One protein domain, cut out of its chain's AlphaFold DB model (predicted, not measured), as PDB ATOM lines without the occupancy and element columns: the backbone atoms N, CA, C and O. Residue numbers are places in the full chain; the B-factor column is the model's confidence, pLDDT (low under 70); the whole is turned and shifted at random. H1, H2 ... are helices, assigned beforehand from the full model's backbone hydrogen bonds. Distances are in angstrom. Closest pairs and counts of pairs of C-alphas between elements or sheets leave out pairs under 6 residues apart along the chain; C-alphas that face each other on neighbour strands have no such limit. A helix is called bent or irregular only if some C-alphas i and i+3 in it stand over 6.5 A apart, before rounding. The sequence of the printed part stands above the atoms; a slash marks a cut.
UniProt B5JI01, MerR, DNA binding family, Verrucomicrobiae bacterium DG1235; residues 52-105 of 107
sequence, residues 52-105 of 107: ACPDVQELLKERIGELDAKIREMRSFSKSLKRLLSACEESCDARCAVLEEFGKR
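What this domain is: This is residues 52 to 105 of the 107 residues of the protein "MerR, DNA binding family" of Verrucomicrobiae bacterium DG1235 (UniProt B5JI01). One long helix, H1, makes nearly the whole length of this model, and a short helix, H2, packs on its far end as a small foot set at a steep angle. The chain turns back after H1 through a short loop, residues 92 to 96, and H2 then leads away from the side of H1, while residues 52 to 80 stick out as a long bare arm. The printed part has 54 residues with two named helices, H1 then H2, and no named strand; the class is all helix. The whole is extended, with a radius of gyration of the C-alphas of 19.4 A, and it spans 64 by 20 by 7 A, a rod.

How they stand to each other: H1, residues 54 to 91, is the longest helix. H2, residues 97 to 103, touches H1, and H1 touches H2 with residues 84 to 91 alone. The closest C-alphas of the two are those of Cys 88 and Ala 97, 5.4 A apart. Their lines stand at a steep tilt of 63 degrees, and they run opposite ways. The centres are 23.1 A apart. In H1 and H2 every O i to N i+4 pair is within hydrogen-bond range.

Where its parts are: H1 begins at C-alpha 54, at (23.234, -34.230, -61.460), and ends at C-alpha 91, at (52.177, -41.563, -13.952), 56.1 A from first to last C-alpha. H2 ends at C-alpha 103, at (48.693, -54.559, -22.533), and measures 9.8 A. Neither helix is bent.

The domain as a whole: The two C-alphas farthest apart are those of Ala 52 and Ala 94, at 63.9 A. Residues 52 to 80 and 90 to 95 stand free. The printed part has no cut, and the link from H1 to H2 is tight, with 5 residues. The mean pLDDT of the printed part is 84.5; it is under 70 at residue 52, residues 92 to 95 and residues 103 to 105.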
ATOM      1  N   ALA A  52      25.509 -33.013 -67.468       64.38
ATOM      2  CA  ALA A  52      26.576 -33.272 -66.515       64.38
ATOM      3  C   ALA A  52      26.394 -32.645 -65.114       64.38
ATOM      4  O   ALA A  52      27.321 -32.598 -64.306       64.38
ATOM      5  N   CYS A  53      25.232 -32.099 -64.775       73.50
ATOM      6  CA  CYS A  53      25.071 -31.452 -63.467       73.50
ATOM      7  C   CYS A  53      24.674 -32.435 -62.341       73.50
ATOM      8  O   CYS A  53      25.276 -32.373 -61.265       73.50
ATOM      9  N   PRO A  54      23.719 -33.370 -62.543       81.69
ATOM     10  CA  PRO A  54      23.234 -34.230 -61.460       81.69
ATOM     11  C   PRO A  54      24.262 -35.238 -60.926       81.69
ATOM     12  O   PRO A  54      24.478 -35.266 -59.712       81.69
ATOM     13  N   ASP A  55      24.942 -36.023 -61.772       81.19
ATOM     14  CA  ASP A  55      25.834 -37.067 -61.227       81.19
ATOM     15  C   ASP A  55      27.147 -36.486 -60.675       81.19
ATOM     16  O   ASP A  55      27.704 -37.042 -59.733       81.19
ATOM     17  N   VAL A  56      27.600 -35.313 -61.145       83.56
ATOM     18  CA  VAL A  56      28.690 -34.556 -60.494       83.56
ATOM     19  C   VAL A  56      28.290 -34.159 -59.083       83.56
ATOM     20  O   VAL A  56      29.085 -34.303 -58.156       83.56
ATOM     21  N   GLN A  57      27.066 -33.656 -58.896       86.81
ATOM     22  CA  GLN A  57      26.590 -33.301 -57.561       86.81
ATOM     23  C   GLN A  57      26.552 -34.522 -56.647       86.81
ATOM     24  O   GLN A  57      26.963 -34.418 -55.491       86.81
ATOM     25  N   GLU A  58      26.082 -35.664 -57.144       89.19
ATOM     26  CA  GLU A  58      26.008 -36.883 -56.344       89.19
ATOM     27  C   GLU A  58      27.398 -37.414 -55.982       89.19
ATOM     28  O   GLU A  58      27.683 -37.633 -54.804       89.19
ATOM     29  N   LEU A  59      28.314 -37.460 -56.951       88.69
ATOM     30  CA  LEU A  59      29.719 -37.800 -56.736       88.69
ATOM     31  C   LEU A  59      30.373 -36.911 -55.669       88.69
ATOM     32  O   LEU A  59      31.095 -37.392 -54.792       88.69
ATOM     33  N   LEU A  60      30.110 -35.600 -55.712       89.75
ATOM     34  CA  LEU A  60      30.658 -34.666 -54.730       89.75
ATOM     35  C   LEU A  60      30.069 -34.913 -53.337       89.75
ATOM     36  O   LEU A  60      30.822 -34.905 -52.362       89.75
ATOM     37  N   LYS A  61      28.759 -35.170 -53.221       93.19
ATOM     38  CA  LYS A  61      28.120 -35.498 -51.934       93.19
ATOM     39  C   LYS A  61      28.691 -36.776 -51.329       93.19
ATOM     40  O   LYS A  61      29.023 -36.779 -50.143       93.19
ATOM     41  N   GLU A  62      28.832 -37.833 -52.127       92.75
ATOM     42  CA  GLU A  62      29.423 -39.096 -51.680       92.75
ATOM     43  C   GLU A  62      30.839 -38.866 -51.156       92.75
ATOM     44  O   GLU A  62      31.177 -39.270 -50.037       92.75
ATOM     45  N   ARG A  63      31.655 -38.130 -51.919       92.62
ATOM     46  CA  ARG A  63      33.038 -37.862 -51.537       92.62
ATOM     47  C   ARG A  63      33.147 -37.014 -50.273       92.62
ATOM     48  O   ARG A  63      33.990 -37.309 -49.423       92.62
ATOM     49  N   ILE A  64      32.294 -36.002 -50.121       94.31
ATOM     50  CA  ILE A  64      32.191 -35.210 -48.886       94.31
ATOM     51  C   ILE A  64      31.852 -36.129 -47.707       94.31
ATOM     52  O   ILE A  64      32.542 -36.090 -46.688       94.31
ATOM     53  N   GLY A  65      30.863 -37.013 -47.860       96.00
ATOM     54  CA  GLY A  65      30.468 -37.962 -46.818       96.00
ATOM     55  C   GLY A  65      31.604 -38.894 -46.381       96.00
ATOM     56  O   GLY A  65      31.820 -39.092 -45.179       96.00
ATOM     57  N   GLU A  66      32.372 -39.427 -47.333       94.69
ATOM     58  CA  GLU A  66      33.558 -40.245 -47.049       94.69
ATOM     59  C   GLU A  66      34.639 -39.460 -46.286       94.69
ATOM     60  O   GLU A  66      35.221 -39.968 -45.320       94.69
ATOM     61  N   LEU A  67      34.920 -38.223 -46.711       94.62
ATOM     62  CA  LEU A  67      35.913 -37.360 -46.071       94.62
ATOM     63  C   LEU A  67      35.497 -37.004 -44.641       94.62
ATOM     64  O   LEU A  67      36.306 -37.136 -43.720       94.62
ATOM     65  N   ASP A  68      34.233 -36.647 -44.426       96.44
ATOM     66  CA  ASP A  68      33.693 -36.343 -43.101       96.44
ATOM     67  C   ASP A  68      33.736 -37.559 -42.171       96.44
ATOM     68  O   ASP A  68      34.095 -37.446 -40.992       96.44
ATOM     69  N   ALA A  69      33.424 -38.751 -42.688       96.81
ATOM     70  CA  ALA A  69      33.581 -39.992 -41.939       96.81
ATOM     71  C   ALA A  69      35.043 -40.210 -41.522       96.81
ATOM     72  O   ALA A  69      35.309 -40.488 -40.346       96.81
ATOM     73  N   LYS A  70      35.996 -39.994 -42.439       95.31
ATOM     74  CA  LYS A  70      37.423 -40.133 -42.138       95.31
ATOM     75  C   LYS A  70      37.902 -39.102 -41.120       95.31
ATOM     76  O   LYS A  70      38.633 -39.451 -40.195       95.31
ATOM     77  N   ILE A  71      37.458 -37.851 -41.232       96.75
ATOM     78  CA  ILE A  71      37.773 -36.790 -40.267       96.75
ATOM     79  C   ILE A  71      37.263 -37.166 -38.873       96.75
ATOM     80  O   ILE A  71      37.997 -37.014 -37.894       96.75
ATOM     81  N   ARG A  72      36.031 -37.679 -38.760       97.94
ATOM     82  CA  ARG A  72      35.475 -38.136 -37.474       97.94
ATOM     83  C   ARG A  72      36.313 -39.253 -36.856       97.94
ATOM     84  O   ARG A  72      36.632 -39.177 -35.669       97.94
ATOM     85  N   GLU A  73      36.712 -40.238 -37.653       97.44
ATOM     86  CA  GLU A  73      37.581 -41.330 -37.209       97.44
ATOM     87  C   GLU A  73      38.939 -40.803 -36.712       97.44
ATOM     88  O   GLU A  73      39.336 -41.071 -35.576       97.44
ATOM     89  N   MET A  74      39.619 -39.970 -37.507       97.88
ATOM     90  CA  MET A  74      40.923 -39.403 -37.139       97.88
ATOM     91  C   MET A  74      40.844 -38.521 -35.887       97.88
ATOM     92  O   MET A  74      41.736 -38.561 -35.038       97.88
ATOM     93  N   ARG A  75      39.757 -37.753 -35.719       97.88
ATOM     94  CA  ARG A  75      39.503 -36.976 -34.494       97.88
ATOM     95  C   ARG A  75      39.321 -37.879 -33.277       97.88
ATOM     96  O   ARG A  75      39.843 -37.555 -32.210       97.88
ATOM     97  N   SER A  76      38.625 -39.005 -33.432       96.38
ATOM     98  CA  SER A  76      38.474 -40.008 -32.372       96.38
ATOM     99  C   SER A  76      39.832 -40.572 -31.951       96.38
ATOM    100  O   SER A  76      40.176 -40.531 -30.769       96.38
ATOM    101  N   PHE A  77      40.660 -40.980 -32.918       95.50
ATOM    102  CA  PHE A  77      42.006 -41.490 -32.646       95.50
ATOM    103  C   PHE A  77      42.887 -40.442 -31.964       95.50
ATOM    104  O   PHE A  77      43.517 -40.736 -30.948       95.50
ATOM    105  N   SER A  78      42.871 -39.198 -32.451       96.31
ATOM    106  CA  SER A  78      43.602 -38.093 -31.823       96.31
ATOM    107  C   SER A  78      43.164 -37.874 -30.371       96.31
ATOM    108  O   SER A  78      44.009 -37.714 -29.492       96.31
ATOM    109  N   LYS A  79      41.855 -37.929 -30.084       96.00
ATOM    110  CA  LYS A  79      41.330 -37.812 -28.716       96.00
ATOM    111  C   LYS A  79      41.813 -38.955 -27.821       96.00
ATOM    112  O   LYS A  79      42.208 -38.703 -26.685       96.00
ATOM    113  N   SER A  80      41.806 -40.193 -28.319       91.50
ATOM    114  CA  SER A  80      42.320 -41.348 -27.574       91.50
ATOM    115  C   SER A  80      43.809 -41.208 -27.262       91.50
ATOM    116  O   SER A  80      44.197 -41.399 -26.112       91.50
ATOM    117  N   LEU A  81      44.624 -40.813 -28.244       92.50
ATOM    118  CA  LEU A  81      46.061 -40.601 -28.052       92.50
ATOM    119  C   LEU A  81      46.350 -39.471 -27.057       92.50
ATOM    120  O   LEU A  81      47.191 -39.641 -26.182       92.50
ATOM    121  N   LYS A  82      45.610 -38.356 -27.120       93.56
ATOM    122  CA  LYS A  82      45.737 -37.256 -26.144       93.56
ATOM    123  C   LYS A  82      45.416 -37.699 -24.716       93.56
ATOM    124  O   LYS A  82      46.116 -37.309 -23.790       93.56
ATOM    125  N   ARG A  83      44.383 -38.530 -24.531       90.06
ATOM    126  CA  ARG A  83      44.038 -39.082 -23.209       90.06
ATOM    127  C   ARG A  83      45.153 -39.972 -22.663       90.06
ATOM    128  O   ARG A  83      45.479 -39.886 -21.486       90.06
ATOM    129  N   LEU A  84      45.715 -40.824 -23.517       88.50
ATOM    130  CA  LEU A  84      46.829 -41.697 -23.152       88.50
ATOM    131  C   LEU A  84      48.080 -40.892 -22.788       88.50
ATOM    132  O   LEU A  84      48.741 -41.228 -21.812       88.50
ATOM    133  N   LEU A  85      48.365 -39.819 -23.529       88.81
ATOM    134  CA  LEU A  85      49.473 -38.918 -23.226       88.81
ATOM    135  C   LEU A  85      49.307 -38.258 -21.849       88.81
ATOM    136  O   LEU A  85      50.220 -38.371 -21.042       88.81
ATOM    137  N   SER A  86      48.132 -37.687 -21.543       88.44
ATOM    138  CA  SER A  86      47.844 -37.090 -20.221       88.44
ATOM    139  C   SER A  86      48.076 -38.090 -19.086       88.44
ATOM    140  O   SER A  86      48.802 -37.814 -18.138       88.44
ATOM    141  N   ALA A  87      47.537 -39.307 -19.221       84.31
ATOM    142  CA  ALA A  87      47.723 -40.354 -18.217       84.31
ATOM    143  C   ALA A  87      49.198 -40.769 -18.062       84.31
ATOM    144  O   ALA A  87      49.628 -41.142 -16.972       84.31
ATOM    145  N   CYS A  88      49.981 -40.725 -19.144       84.50
ATOM    146  CA  CYS A  88      51.415 -40.999 -19.101       84.50
ATOM    147  C   CYS A  88      52.184 -39.906 -18.357       84.50
ATOM    148  O   CYS A  88      53.039 -40.222 -17.534       84.50
ATOM    149  N   GLU A  89      51.879 -38.640 -18.648       85.50
ATOM    150  CA  GLU A  89      52.502 -37.478 -18.008       85.50
ATOM    151  C   GLU A  89      52.228 -37.461 -16.495       85.50
ATOM    152  O   GLU A  89      53.104 -37.100 -15.717       85.50
ATOM    153  N   GLU A  90      51.059 -37.946 -16.067       81.06
ATOM    154  CA  GLU A  90      50.658 -38.040 -14.657       81.06
ATOM    155  C   GLU A  90      51.280 -39.230 -13.889       81.06
ATOM    156  O   GLU A  90      51.304 -39.211 -12.659       81.06
ATOM    157  N   SER A  91      51.767 -40.278 -14.571       71.25
ATOM    158  CA  SER A  91      52.177 -41.563 -13.952       71.25
ATOM    159  C   SER A  91      53.638 -41.968 -14.197       71.25
ATOM    160  O   SER A  91      54.031 -43.106 -13.920       71.25
ATOM    161  N   CYS A  92      54.456 -41.044 -14.707       63.53
ATOM    162  CA  CYS A  92      55.776 -41.336 -15.275       63.53
ATOM    163  C   CYS A  92      56.804 -41.942 -14.287       63.53
ATOM    164  O   CYS A  92      57.790 -42.531 -14.724       63.53
ATOM    165  N   ASP A  93      56.566 -41.879 -12.973       62.31
ATOM    166  CA  ASP A  93      57.562 -42.253 -11.957       62.31
ATOM    167  C   ASP A  93      57.631 -43.754 -11.605       62.31
ATOM    168  O   ASP A  93      58.580 -44.173 -10.942       62.31
ATOM    169  N   ALA A  94      56.677 -44.601 -12.026       63.41
ATOM    170  CA  ALA A  94      56.715 -46.030 -11.650       63.41
ATOM    171  C   ALA A  94      56.165 -47.028 -12.683       63.41
ATOM    172  O   ALA A  94      56.696 -48.137 -12.787       63.41
ATOM    173  N   ARG A  95      55.124 -46.684 -13.455       64.81
ATOM    174  CA  ARG A  95      54.575 -47.530 -14.532       64.81
ATOM    175  C   ARG A  95      53.905 -46.669 -15.594       64.81
ATOM    176  O   ARG A  95      53.035 -45.869 -15.287       64.81
ATOM    177  N   CYS A  96      54.267 -46.881 -16.858       75.00
ATOM    178  CA  CYS A  96      53.646 -46.169 -17.969       75.00
ATOM    179  C   CYS A  96      52.184 -46.619 -18.150       75.00
ATOM    180  O   CYS A  96      51.930 -47.726 -18.637       75.00
ATOM    181  N   ALA A  97      51.227 -45.744 -17.822       72.81
ATOM    182  CA  ALA A  97      49.793 -45.999 -17.993       72.81
ATOM    183  C   ALA A  97      49.406 -46.393 -19.435       72.81
ATOM    184  O   ALA A  97      48.460 -47.154 -19.644       72.81
ATOM    185  N   VAL A  98      50.160 -45.931 -20.440       77.44
ATOM    186  CA  VAL A  98      49.943 -46.280 -21.855       77.44
ATOM    187  C   VAL A  98      50.216 -47.761 -22.111       77.44
ATOM    188  O   VAL A  98      49.403 -48.435 -22.743       77.44
ATOM    189  N   LEU A  99      51.337 -48.285 -21.603       76.00
ATOM    190  CA  LEU A  99      51.703 -49.696 -21.766       76.00
ATOM    191  C   LEU A  99      50.731 -50.619 -21.025       76.00
ATOM    192  O   LEU A  99      50.410 -51.692 -21.530       76.00
ATOM    193  N   GLU A 100      50.212 -50.191 -19.873       74.50
ATOM    194  CA  GLU A 100      49.166 -50.942 -19.176       74.50
ATOM    195  C   GLU A 100      47.857 -50.982 -19.975       74.50
ATOM    196  O   GLU A 100      47.239 -52.041 -20.085       74.50
ATOM    197  N   GLU A 101      47.432 -49.864 -20.565       75.38
ATOM    198  CA  GLU A 101      46.174 -49.797 -21.313       75.38
ATOM    199  C   GLU A 101      46.211 -50.621 -22.610       75.38
ATOM    200  O   GLU A 101      45.247 -51.321 -22.932       75.38
ATOM    201  N   PHE A 102      47.334 -50.608 -23.337       76.81
ATOM    202  CA  PHE A 102      47.507 -51.465 -24.516       76.81
ATOM    203  C   PHE A 102      47.778 -52.931 -24.152       76.81
ATOM    204  O   PHE A 102      47.308 -53.824 -24.859       76.81
ATOM    205  N   GLY A 103      48.456 -53.202 -23.033       69.94
ATOM    206  CA  GLY A 103      48.693 -54.559 -22.533       69.94
ATOM    207  C   GLY A 103      47.415 -55.280 -22.085       69.94
ATOM    208  O   GLY A 103      47.292 -56.489 -22.275       69.94
ATOM    209  N   LYS A 104      46.416 -54.546 -21.571       60.22
ATOM    210  CA  LYS A 104      45.111 -55.096 -21.143       60.22
ATOM    211  C   LYS A 104      44.254 -55.656 -22.285       60.22
ATOM    212  O   LYS A 104      43.348 -56.437 -22.016       60.22
ATOM    213  N   ARG A 105      44.520 -55.280 -23.545       55.88
ATOM    214  CA  ARG A 105      43.764 -55.745 -24.727       55.88
ATOM    215  C   ARG A 105      44.306 -57.026 -25.370       55.88
ATOM    216  O   ARG A 105      43.694 -57.508 -26.315       55.88
TER     217      ARG A 105